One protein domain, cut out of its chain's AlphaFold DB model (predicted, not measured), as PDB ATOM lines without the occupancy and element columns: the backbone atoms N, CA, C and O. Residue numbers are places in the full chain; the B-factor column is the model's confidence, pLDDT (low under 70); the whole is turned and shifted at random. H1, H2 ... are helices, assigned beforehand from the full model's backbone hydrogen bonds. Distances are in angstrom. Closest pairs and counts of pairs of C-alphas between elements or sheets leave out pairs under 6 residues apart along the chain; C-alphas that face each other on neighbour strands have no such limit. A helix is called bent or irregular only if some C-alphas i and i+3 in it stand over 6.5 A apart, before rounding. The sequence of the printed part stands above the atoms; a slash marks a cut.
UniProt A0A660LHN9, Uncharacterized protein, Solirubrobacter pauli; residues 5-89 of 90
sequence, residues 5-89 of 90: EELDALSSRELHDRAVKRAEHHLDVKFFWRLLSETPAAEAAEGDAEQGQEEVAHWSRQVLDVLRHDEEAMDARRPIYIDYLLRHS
ATOM      1  N   GLU A   5     -28.997  17.402  27.779       92.69
ATOM      2  CA  GLU A   5     -28.050  17.670  26.691       92.69
ATOM      3  C   GLU A   5     -26.614  17.834  27.212       92.69
ATOM      4  O   GLU A   5     -25.674  17.315  26.614       92.69
ATOM      5  N   GLU A   6     -26.443  18.499  28.361       92.25
ATOM      6  CA  GLU A   6     -25.139  18.642  29.018       92.25
ATOM      7  C   GLU A   6     -24.569  17.300  29.484       92.25
ATOM      8  O   GLU A   6     -23.355  17.107  29.440       92.25
ATOM      9  N   LEU A   7     -25.425  16.383  29.946       94.12
ATOM     10  CA  LEU A   7     -25.020  15.053  30.401       94.12
ATOM     11  C   LEU A   7     -24.781  14.094  29.236       94.12
ATOM     12  O   LEU A   7     -23.807  13.349  29.254       94.12
ATOM     13  N   ASP A   8     -25.629  14.118  28.212       93.69
ATOM     14  CA  ASP A   8     -25.496  13.233  27.056       93.69
ATOM     15  C   ASP A   8     -24.246  13.556  26.219       93.69
ATOM     16  O   ASP A   8     -23.622  12.659  25.657       93.69
ATOM     17  N   ALA A   9     -23.789  14.814  26.234       94.50
ATOM     18  CA  ALA A   9     -22.516  15.210  25.632       94.50
ATOM     19  C   ALA A   9     -21.275  14.612  26.333       94.50
ATOM     20  O   ALA A   9     -20.174  14.657  25.777       94.50
ATOM     21  N   LEU A  10     -21.414  14.072  27.549       94.31
ATOM     22  CA  LEU A  10     -20.311  13.478  28.301       94.31
ATOM     23  C   LEU A  10     -20.020  12.046  27.840       94.31
ATOM     24  O   LEU A  10     -20.893  11.307  27.376       94.31
ATOM     25  N   SER A  11     -18.772  11.618  28.039       94.12
ATOM     26  CA  SER A  11     -18.401  10.216  27.860       94.12
ATOM     27  C   SER A  11     -19.092   9.336  28.905       94.12
ATOM     28  O   SER A  11     -19.428   9.781  30.003       94.12
ATOM     29  N   SER A  12     -19.284   8.060  28.585       91.75
ATOM     30  CA  SER A  12     -19.921   7.096  29.493       91.75
ATOM     31  C   SER A  12     -19.128   6.908  30.783       91.75
ATOM     32  O   SER A  12     -19.720   6.763  31.848       91.75
ATOM     33  N   ARG A  13     -17.797   7.005  30.696       90.56
ATOM     34  CA  ARG A  13     -16.896   7.013  31.851       90.56
ATOM     35  C   ARG A  13     -17.128   8.224  32.752       90.56
ATOM     36  O   ARG A  13     -17.287   8.063  33.954       90.56
ATOM     37  N   GLU A  14     -17.223   9.423  32.179       93.19
ATOM     38  CA  GLU A  14     -17.492  10.641  32.954       93.19
ATOM     39  C   GLU A  14     -18.888  10.598  33.605       93.19
ATOM     40  O   GLU A  14     -19.057  11.004  34.756       93.19
ATOM     41  N   LEU A  15     -19.893  10.070  32.897       94.31
ATOM     42  CA  LEU A  15     -21.233   9.842  33.447       94.31
ATOM     43  C   LEU A  15     -21.212   8.852  34.614       94.31
ATOM     44  O   LEU A  15     -21.807   9.131  35.657       94.31
ATOM     45  N   HIS A  16     -20.513   7.729  34.446       91.62
ATOM     46  CA  HIS A  16     -20.330   6.719  35.480       91.62
ATOM     47  C   HIS A  16     -19.673   7.322  36.726       91.62
ATOM     48  O   HIS A  16     -20.249   7.254  37.811       91.62
ATOM     49  N   ASP A  17     -18.523   7.979  36.567       90.94
ATOM     50  CA  ASP A  17     -17.756   8.542  37.680       90.94
ATOM     51  C   ASP A  17     -18.577   9.573  38.465       90.94
ATOM     52  O   ASP A  17     -18.605   9.550  39.699       90.94
ATOM     53  N   ARG A  18     -19.307  10.457  37.770       93.38
ATOM     54  CA  ARG A  18     -20.188  11.440  38.421       93.38
ATOM     55  C   ARG A  18     -21.342  10.780  39.165       93.38
ATOM     56  O   ARG A  18     -21.631  11.171  40.299       93.38
ATOM     57  N   ALA A  19     -22.006   9.806  38.544       92.62
ATOM     58  CA  ALA A  19     -23.151   9.127  39.137       92.62
ATOM     59  C   ALA A  19     -22.735   8.303  40.367       92.62
ATOM     60  O   ALA A  19     -23.329   8.461  41.434       92.62
ATOM     61  N   VAL A  20     -21.662   7.512  40.257       89.44
ATOM     62  CA  VAL A  20     -21.116   6.702  41.355       89.44
ATOM     63  C   VAL A  20     -20.635   7.584  42.498       89.44
ATOM     64  O   VAL A  20     -21.054   7.369  43.630       89.44
ATOM     65  N   LYS A  21     -19.842   8.627  42.226       90.19
ATOM     66  CA  LYS A  21     -19.339   9.525  43.277       90.19
ATOM     67  C   LYS A  21     -20.468  10.208  44.047       90.19
ATOM     68  O   LYS A  21     -20.386  10.363  45.265       90.19
ATOM     69  N   ARG A  22     -21.532  10.623  43.350       91.50
ATOM     70  CA  ARG A  22     -22.712  11.202  44.004       91.50
ATOM     71  C   ARG A  22     -23.451  10.153  44.835       91.50
ATOM     72  O   ARG A  22     -23.778  10.425  45.985       91.50
ATOM     73  N   ALA A  23     -23.696   8.967  44.286       89.44
ATOM     74  CA  ALA A  23     -24.343   7.875  45.012       89.44
ATOM     75  C   ALA A  23     -23.548   7.419  46.243       89.44
ATOM     76  O   ALA A  23     -24.148   7.194  47.289       89.44
ATOM     77  N   GLU A  24     -22.215   7.368  46.173       86.12
ATOM     78  CA  GLU A  24     -21.347   7.097  47.327       86.12
ATOM     79  C   GLU A  24     -21.503   8.178  48.406       86.12
ATOM     80  O   GLU A  24     -21.648   7.857  49.583       86.12
ATOM     81  N   HIS A  25     -21.531   9.460  48.018       87.19
ATOM     82  CA  HIS A  25     -21.694  10.568  48.964       87.19
ATOM     83  C   HIS A  25     -23.041  10.533  49.702       87.19
ATOM     84  O   HIS A  25     -23.111  10.887  50.878       87.19
ATOM     85  N   HIS A  26     -24.101  10.091  49.022       85.44
ATOM     86  CA  HIS A  26     -25.454  10.014  49.574       85.44
ATOM     87  C   HIS A  26     -25.838   8.627  50.104       85.44
ATOM     88  O   HIS A  26     -26.953   8.467  50.598       85.44
ATOM     89  N   LEU A  27     -24.936   7.641  50.023       84.31
ATOM     90  CA  LEU A  27     -25.207   6.239  50.350       84.31
ATOM     91  C   LEU A  27     -26.458   5.700  49.622       84.31
ATOM     92  O   LEU A  27     -27.286   5.007  50.215       84.31
ATOM     93  N   ASP A  28     -26.612   6.025  48.331       85.81
ATOM     94  CA  ASP A  28     -27.771   5.603  47.533       85.81
ATOM     95  C   ASP A  28     -27.647   4.133  47.101       85.81
ATOM     96  O   ASP A  28     -27.245   3.789  45.986       85.81
ATOM     97  N   VAL A  29     -28.021   3.245  48.019       79.31
ATOM     98  CA  VAL A  29     -28.045   1.792  47.812       79.31
ATOM     99  C   VAL A  29     -28.974   1.403  46.655       79.31
ATOM    100  O   VAL A  29     -28.691   0.453  45.928       79.31
ATOM    101  N   LYS A  30     -30.056   2.156  46.422       80.81
ATOM    102  CA  LYS A  30     -31.030   1.860  45.363       80.81
ATOM    103  C   LYS A  30     -30.446   2.109  43.975       80.81
ATOM    104  O   LYS A  30     -30.716   1.333  43.057       80.81
ATOM    105  N   PHE A  31     -29.647   3.160  43.811       86.50
ATOM    106  CA  PHE A  31     -28.925   3.414  42.567       86.50
ATOM    107  C   PHE A  31     -27.959   2.271  42.234       86.50
ATOM    108  O   PHE A  31     -27.968   1.774  41.106       86.50
ATOM    109  N   PHE A  32     -27.185   1.801  43.216       82.62
ATOM    110  CA  PHE A  32     -26.260   0.687  43.005       82.62
ATOM    111  C   PHE A  32     -26.985  -0.615  42.664       82.62
ATOM    112  O   PHE A  32     -26.581  -1.295  41.722       82.62
ATOM    113  N   TRP A  33     -28.108  -0.912  43.326       77.56
ATOM    114  CA  TRP A  33     -28.968  -2.031  42.933       77.56
ATOM    115  C   TRP A  33     -29.449  -1.914  41.490       77.56
ATOM    116  O   TRP A  33     -29.340  -2.875  40.739       77.56
ATOM    117  N   ARG A  34     -29.902  -0.731  41.063       83.31
ATOM    118  CA  ARG A  34     -30.365  -0.509  39.686       83.31
ATOM    119  C   ARG A  34     -29.259  -0.713  38.652       83.31
ATOM    120  O   ARG A  34     -29.542  -1.229  37.577       83.31
ATOM    121  N   LEU A  35     -28.017  -0.336  38.964       82.44
ATOM    122  CA  LEU A  35     -26.885  -0.652  38.095       82.44
ATOM    123  C   LEU A  35     -26.688  -2.163  37.995       82.44
ATOM    124  O   LEU A  35     -26.524  -2.670  36.892       82.44
ATOM    125  N   LEU A  36     -26.732  -2.882  39.114       74.62
ATOM    126  CA  LEU A  36     -26.494  -4.325  39.156       74.62
ATOM    127  C   LEU A  36     -27.583  -5.141  38.481       74.62
ATOM    128  O   LEU A  36     -27.258  -6.129  37.828       74.62
ATOM    129  N   SER A  37     -28.835  -4.697  38.586       70.44
ATOM    130  CA  SER A  37     -30.002  -5.304  37.944       70.44
ATOM    131  C   SER A  37     -29.896  -5.420  36.423       70.44
ATOM    132  O   SER A  37     -30.581  -6.241  35.828       70.44
ATOM    133  N   GLU A  38     -29.026  -4.632  35.792       67.81
ATOM    134  CA  GLU A  38     -28.787  -4.674  34.342       67.81
ATOM    135  C   GLU A  38     -27.636  -5.621  33.952       67.81
ATOM    136  O   GLU A  38     -27.323  -5.777  32.775       67.81
ATOM    137  N   THR A  39     -27.018  -6.289  34.931       56.16
ATOM    138  CA  THR A  39     -26.072  -7.392  34.710       56.16
ATOM    139  C   THR A  39     -26.674  -8.731  35.127       56.16
ATOM    140  O   THR A  39     -27.429  -8.776  36.096       56.16
ATOM    141  N   PRO A  40     -26.274  -9.858  34.506       47.97
ATOM    142  CA  PRO A  40     -26.722 -11.198  34.908       47.97
ATOM    143  C   PRO A  40     -26.453 -11.549  36.385       47.97
ATOM    144  O   PRO A  40     -27.061 -12.465  36.924       47.97
ATOM    145  N   ALA A  41     -25.559 -10.820  37.064       48.72
ATOM    146  CA  ALA A  41     -25.284 -10.976  38.494       48.72
ATOM    147  C   ALA A  41     -26.455 -10.549  39.407       48.72
ATOM    148  O   ALA A  41     -26.458 -10.890  40.587       48.72
ATOM    149  N   ALA A  42     -27.448  -9.831  38.872       48.41
ATOM    150  CA  ALA A  42     -28.651  -9.418  39.588       48.41
ATOM    151  C   ALA A  42     -29.466 -10.593  40.138       48.41
ATOM    152  O   ALA A  42     -29.860 -10.574  41.301       48.41
ATOM    153  N   GLU A  43     -29.665 -11.627  39.316       48.16
ATOM    154  CA  GLU A  43     -30.444 -12.816  39.684       48.16
ATOM    155  C   GLU A  43     -29.764 -13.617  40.807       48.16
ATOM    156  O   GLU A  43     -30.429 -14.305  41.576       48.16
ATOM    157  N   ALA A  44     -28.436 -13.509  40.942       49.31
ATOM    158  CA  ALA A  44     -27.673 -14.197  41.982       49.31
ATOM    159  C   ALA A  44     -27.714 -13.478  43.344       49.31
ATOM    160  O   ALA A  44     -27.553 -14.124  44.375       49.31
ATOM    161  N   ALA A  45     -27.923 -12.158  43.358       48.41
ATOM    162  CA  ALA A  45     -27.873 -11.333  44.567       48.41
ATOM    163  C   ALA A  45     -29.247 -11.090  45.218       48.41
ATOM    164  O   ALA A  45     -29.316 -10.675  46.375       48.41
ATOM    165  N   GLU A  46     -30.342 -11.373  44.504       50.22
ATOM    166  CA  GLU A  46     -31.719 -11.197  44.992       50.22
ATOM    167  C   GLU A  46     -32.037 -12.069  46.229       50.22
ATOM    168  O   GLU A  46     -32.958 -11.764  46.982       50.22
ATOM    169  N   GLY A  47     -31.231 -13.105  46.500       47.53
ATOM    170  CA  GLY A  47     -31.339 -13.954  47.693       47.53
ATOM    171  C   GLY A  47     -30.566 -13.490  48.940       47.53
ATOM    172  O   GLY A  47     -30.838 -14.015  50.018       47.53
ATOM    173  N   ASP A  48     -29.629 -12.536  48.830       46.50
ATOM    174  CA  ASP A  48     -28.688 -12.178  49.919       46.50
ATOM    175  C   ASP A  48     -28.918 -10.780  50.528       46.50
ATOM    176  O   ASP A  48     -28.375 -10.450  51.579       46.50
ATOM    177  N   ALA A  49     -29.762  -9.942  49.915       50.50
ATOM    178  CA  ALA A  49     -29.974  -8.552  50.340       50.50
ATOM    179  C   ALA A  49     -30.669  -8.385  51.715       50.50
ATOM    180  O   ALA A  49     -30.741  -7.269  52.232       50.50
ATOM    181  N   GLU A  50     -31.194  -9.465  52.308       49.16
ATOM    182  CA  GLU A  50     -31.869  -9.450  53.617       49.16
ATOM    183  C   GLU A  50     -30.891  -9.556  54.808       49.16
ATOM    184  O   GLU A  50     -31.286  -9.375  55.962       49.16
ATOM    185  N   GLN A  51     -29.605  -9.819  54.557       45.12
ATOM    186  CA  GLN A  51     -28.624 -10.091  55.608       45.12
ATOM    187  C   GLN A  51     -27.789  -8.837  55.925       45.12
ATOM    188  O   GLN A  51     -27.006  -8.375  55.108       45.12
ATOM    189  N   GLY A  52     -28.006  -8.258  57.116       51.50
ATOM    190  CA  GLY A  52     -27.076  -7.397  57.873       51.50
ATOM    191  C   GLY A  52     -26.466  -6.147  57.202       51.50
ATOM    192  O   GLY A  52     -25.779  -6.206  56.193       51.50
ATOM    193  N   GLN A  53     -26.557  -4.982  57.860       48.62
ATOM    194  CA  GLN A  53     -25.923  -3.733  57.388       48.62
ATOM    195  C   GLN A  53     -24.396  -3.851  57.138       48.62
ATOM    196  O   GLN A  53     -23.872  -3.178  56.253       48.62
ATOM    197  N   GLU A  54     -23.682  -4.708  57.882       48.47
ATOM    198  CA  GLU A  54     -22.245  -4.980  57.677       48.47
ATOM    199  C   GLU A  54     -21.958  -5.891  56.471       48.47
ATOM    200  O   GLU A  54     -20.967  -5.687  55.767       48.47
ATOM    201  N   GLU A  55     -22.830  -6.859  56.188       49.72
ATOM    202  CA  GLU A  55     -22.671  -7.793  55.067       49.72
ATOM    203  C   GLU A  55     -23.006  -7.107  53.734       49.72
ATOM    204  O   GLU A  55     -22.229  -7.200  52.777       49.72
ATOM    205  N   VAL A  56     -24.055  -6.275  53.716       51.72
ATOM    206  CA  VAL A  56     -24.375  -5.371  52.596       51.72
ATOM    207  C   VAL A  56     -23.198  -4.436  52.281       51.72
ATOM    208  O   VAL A  56     -22.847  -4.241  51.114       51.72
ATOM    209  N   ALA A  57     -22.537  -3.882  53.306       51.62
ATOM    210  CA  ALA A  57     -21.375  -3.014  53.122       51.62
ATOM    211  C   ALA A  57     -20.164  -3.761  52.526       51.62
ATOM    212  O   ALA A  57     -19.500  -3.233  51.630       51.62
ATOM    213  N   HIS A  58     -19.876  -4.990  52.967       52.06
ATOM    214  CA  HIS A  58     -18.766  -5.783  52.429       52.06
ATOM    215  C   HIS A  58     -18.995  -6.203  50.965       52.06
ATOM    216  O   HIS A  58     -18.083  -6.078  50.143       52.06
ATOM    217  N   TRP A  59     -20.217  -6.622  50.619       56.28
ATOM    218  CA  TRP A  59     -20.586  -6.959  49.240       56.28
ATOM    219  C   TRP A  59     -20.532  -5.732  48.319       56.28
ATOM    220  O   TRP A  59     -19.952  -5.798  47.231       56.28
ATOM    221  N   SER A  60     -21.012  -4.575  48.794       59.47
ATOM    222  CA  SER A  60     -21.013  -3.333  48.014       59.47
ATOM    223  C   SER A  60     -19.629  -2.936  47.495       59.47
ATOM    224  O   SER A  60     -19.529  -2.490  46.361       59.47
ATOM    225  N   ARG A  61     -18.533  -3.152  48.240       63.62
ATOM    226  CA  ARG A  61     -17.180  -2.797  47.762       63.62
ATOM    227  C   ARG A  61     -16.717  -3.627  46.571       63.62
ATOM    228  O   ARG A  61     -16.200  -3.053  45.620       63.62
ATOM    229  N   GLN A  62     -16.881  -4.947  46.626       66.25
ATOM    230  CA  GLN A  62     -16.469  -5.832  45.527       66.25
ATOM    231  C   GLN A  62     -17.305  -5.561  44.280       66.25
ATOM    232  O   GLN A  62     -16.799  -5.499  43.165       66.25
ATOM    233  N   VAL A  63     -18.592  -5.319  44.489       66.69
ATOM    234  CA  VAL A  63     -19.523  -4.986  43.425       66.69
ATOM    235  C   VAL A  63     -19.231  -3.621  42.795       66.69
ATOM    236  O   VAL A  63     -19.203  -3.499  41.573       66.69
ATOM    237  N   LEU A  64     -18.968  -2.598  43.607       66.50
ATOM    238  CA  LEU A  64     -18.557  -1.274  43.136       66.50
ATOM    239  C   LEU A  64     -17.237  -1.316  42.361       66.50
ATOM    240  O   LEU A  64     -17.021  -0.469  41.496       66.50
ATOM    241  N   ASP A  65     -16.353  -2.260  42.681       70.88
ATOM    242  CA  ASP A  65     -15.103  -2.473  41.955       70.88
ATOM    243  C   ASP A  65     -15.355  -3.093  40.573       70.88
ATOM    244  O   ASP A  65     -14.816  -2.605  39.579       70.88
ATOM    245  N   VAL A  66     -16.262  -4.075  40.476       70.06
ATOM    246  CA  VAL A  66     -16.718  -4.639  39.190       70.06
ATOM    247  C   VAL A  66     -17.371  -3.559  38.325       70.06
ATOM    248  O   VAL A  66     -17.004  -3.395  37.163       70.06
ATOM    249  N   LEU A  67     -18.286  -2.768  38.895       70.44
ATOM    250  CA  LEU A  67     -18.961  -1.681  38.176       70.44
ATOM    251  C   LEU A  67     -17.981  -0.622  37.646       70.44
ATOM    252  O   LEU A  67     -18.242  -0.038  36.597       70.44
ATOM    253  N   ARG A  68     -16.865  -0.382  38.346       70.19
ATOM    254  CA  ARG A  68     -15.829   0.588  37.950       70.19
ATOM    255  C   ARG A  68     -14.952   0.132  36.787       70.19
ATOM    256  O   ARG A  68     -14.414   0.979  36.072       70.19
ATOM    257  N   HIS A  69     -14.771  -1.175  36.621       70.19
ATOM    258  CA  HIS A  69     -13.844  -1.742  35.636       70.19
ATOM    259  C   HIS A  69     -14.536  -2.289  34.379       70.19
ATOM    260  O   HIS A  69     -13.861  -2.594  33.400       70.19
ATOM    261  N   ASP A  70     -15.864  -2.380  34.379       73.38
ATOM    262  CA  ASP A  70     -16.652  -2.891  33.256       73.38
ATOM    263  C   ASP A  70     -16.981  -1.784  32.237       73.38
ATOM    264  O   ASP A  70     -18.090  -1.247  32.205       73.38
ATOM    265  N   GLU A  71     -15.988  -1.408  31.421       71.69
ATOM    266  CA  GLU A  71     -16.129  -0.369  30.386       71.69
ATOM    267  C   GLU A  71     -17.193  -0.708  29.335       71.69
ATOM    268  O   GLU A  71     -17.917   0.186  28.895       71.69
ATOM    269  N   GLU A  72     -17.332  -1.984  28.966       73.06
ATOM    270  CA  GLU A  72     -18.325  -2.431  27.981       73.06
ATOM    271  C   GLU A  72     -19.755  -2.220  28.499       73.06
ATOM    272  O   GLU A  72     -20.638  -1.796  27.748       73.06
ATOM    273  N   ALA A  73     -19.992  -2.420  29.799       77.12
ATOM    274  CA  ALA A  73     -21.293  -2.145  30.394       77.12
ATOM    275  C   ALA A  73     -21.538  -0.661  30.716       77.12
ATOM    276  O   ALA A  73     -22.679  -0.297  31.012       77.12
ATOM    277  N   MET A  74     -20.526   0.216  30.679       84.38
ATOM    278  CA  MET A  74     -20.735   1.651  30.931       84.38
ATOM    279  C   MET A  74     -21.602   2.295  29.850       84.38
ATOM    280  O   MET A  74     -22.471   3.107  30.175       84.38
ATOM    281  N   ASP A  75     -21.412   1.913  28.587       85.25
ATOM    282  CA  ASP A  75     -22.212   2.429  27.473       85.25
ATOM    283  C   ASP A  75     -23.679   2.006  27.590       85.25
ATOM    284  O   ASP A  75     -24.577   2.844  27.476       85.25
ATOM    285  N   ALA A  76     -23.928   0.733  27.911       86.50
ATOM    286  CA  ALA A  76     -25.277   0.213  28.129       86.50
ATOM    287  C   ALA A  76     -25.990   0.920  29.297       86.50
ATOM    288  O   ALA A  76     -27.186   1.196  29.229       86.50
ATOM    289  N   ARG A  77     -25.245   1.285  30.348       88.56
ATOM    290  CA  ARG A  77     -25.780   1.944  31.549       88.56
ATOM    291  C   ARG A  77     -25.891   3.470  31.433       88.56
ATOM    292  O   ARG A  77     -26.440   4.088  32.349       88.56
ATOM    293  N   ARG A  78     -25.458   4.098  30.326       92.25
ATOM    294  CA  ARG A  78     -25.582   5.559  30.101       92.25
ATOM    295  C   ARG A  78     -26.961   6.125  30.457       92.25
ATOM    296  O   ARG A  78     -26.995   7.120  31.184       92.25
ATOM    297  N   PRO A  79     -28.091   5.527  30.020       91.94
ATOM    298  CA  PRO A  79     -29.407   6.074  30.332       91.94
ATOM    299  C   PRO A  79     -29.673   6.130  31.841       91.94
ATOM    300  O   PRO A  79     -30.305   7.069  32.314       91.94
ATOM    301  N   ILE A  80     -29.147   5.169  32.608       91.31
ATOM    302  CA  ILE A  80     -29.292   5.102  34.067       91.31
ATOM    303  C   ILE A  80     -28.479   6.213  34.735       91.31
ATOM    304  O   ILE A  80     -28.982   6.865  35.650       91.31
ATOM    305  N   TYR A  81     -27.249   6.462  34.273       93.06
ATOM    306  CA  TYR A  81     -26.409   7.540  34.801       93.06
ATOM    307  C   TYR A  81     -27.025   8.917  34.556       93.06
ATOM    308  O   TYR A  81     -27.108   9.724  35.481       93.06
ATOM    309  N   ILE A  82     -27.490   9.175  33.328       94.25
ATOM    310  CA  ILE A  82     -28.116  10.451  32.960       94.25
ATOM    311  C   ILE A  82     -29.395  10.660  33.776       94.25
ATOM    312  O   ILE A  82     -29.570  11.709  34.392       94.25
ATOM    313  N   ASP A  83     -30.254   9.642  33.843       93.38
ATOM    314  CA  ASP A  83     -31.483   9.666  34.635       93.38
ATOM    315  C   ASP A  83     -31.213   9.963  36.117       93.38
ATOM    316  O   ASP A  83     -31.871  10.809  36.726       93.38
ATOM    317  N   TYR A  84     -30.214   9.295  36.696       94.56
ATOM    318  CA  TYR A  84     -29.827   9.494  38.085       94.56
ATOM    319  C   TYR A  84     -29.312  10.914  38.339       94.56
ATOM    320  O   TYR A  84     -29.766  11.572  39.274       94.56
ATOM    321  N   LEU A  85     -28.406  11.411  37.497       93.75
ATOM    322  CA  LEU A  85     -27.827  12.745  37.649       93.75
ATOM    323  C   LEU A  85     -28.862  13.856  37.441       93.75
ATOM    324  O   LEU A  85     -28.821  14.841  38.170       93.75
ATOM    325  N   LEU A  86     -29.821  13.685  36.525       94.62
ATOM    326  CA  LEU A  86     -30.914  14.642  36.324       94.62
ATOM    327  C   LEU A  86     -31.811  14.758  37.553       94.62
ATOM    328  O   LEU A  86     -32.074  15.870  38.017       94.62
ATOM    329  N   ARG A  87     -32.248  13.616  38.102       91.69
ATOM    330  CA  ARG A  87     -33.113  13.563  39.294       91.69
ATOM    331  C   ARG A  87     -32.450  14.157  40.533       91.69
ATOM    332  O   ARG A  87     -33.152  14.594  41.434       91.69
ATOM    333  N   HIS A  88     -31.122  14.170  40.562       90.50
ATOM    334  CA  HIS A  88     -30.340  14.686  41.675       90.50
ATOM    335  C   HIS A  88     -29.517  15.923  41.274       90.50
ATOM    336  O   HIS A  88     -28.459  16.158  41.838       90.50
ATOM    337  N   SER A  89     -29.953  16.723  40.299       79.75
ATOM    338  CA  SER A  89     -29.210  17.912  39.834       79.75
ATOM    339  C   SER A  89     -29.454  19.194  40.656       79.75
ATOM    340  O   SER A  89     -29.156  20.301  40.184       79.75
TER     341      SER A  89
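AT A GLANCE: This is residues 5 to 89 of the 90 residues of an uncharacterized protein of Solirubrobacter pauli (UniProt A0A660LHN9). Long helix H6 crosses H2 in the best-packed pair of the domain, while H5, as long in residues, runs back past H3 and H2 with few contacts and joins H6 through a single-residue link. H3 lies nearest the middle; short H1 and H4 lie toward opposite ends of the long axis, and residues 50 to 55 stick out. The printed part has 85 residues with six named helices, H1 to H6 in chain order, and no named strand: all helix. It is compact, with a radius of gyration of the C-alphas of 12.9 A, yet elongated, spanning 40 by 25 by 17 A.

IN THESE COORDINATES: H5, residues 53 to 69, measures 25.0 A from C-alpha 53 at (-25.923, -3.733, 57.388). H6, residues 71 to 87, measures 23.7 A and ends at (-33.113, 13.563, 39.294); it has a kink of 57 degrees near residue 78 and is irregular, with C-alphas 76 and 79 7.5 A apart. H2, residues 12 to 26, measures 21.0 A. H3 holds residues 29 to 36, 10.7 A; H1, 5 to 8, begins at (-28.050, 17.670, 26.691); H4 holds 42 to 45.

HOW THE PARTS SIT: H6 and H2 touch at a steep tilt of 52 degrees, the same way; their closest C-alphas, Ser 12 and Asp 75, are 5.6 A apart. H6, with residues 77 to 84 alone, only just touches H3, with 3 pairs of C-alphas within 8 A, the closest Leu 35 and Arg 77 at 7.1 A. H2, with residue 23 alone, and H3 only just touch, with 3 such pairs, and only at the corner; Ala 23 and Phe 31 are closest, C-alphas 6.8 A apart. H5 is close but not clearly touching to H3, closest C-alphas Phe 32 and Leu 64, 7.9 A. H1 and H6 are close but not clearly touching, closest C-alphas Leu 7 and Ile 82, 6.1 A; H4 stands likewise to H3, with Leu 36 and Ala 42 at 5.5 A. H4 and H5 are apart. Every O i to N i+4 pair is within hydrogen-bond range in H2 and H3, 11 of 13 in H5 and 9 of 13 in H6; H1 and H4 are too short for such a pair.

THE WHOLE: The C-alphas farthest apart, Glu 5 and Gln 51, are 40.1 A apart. The printed part has no cut and no long link. Mean pLDDT of the printed part is 75.7; residues 38 to 64 are under 70.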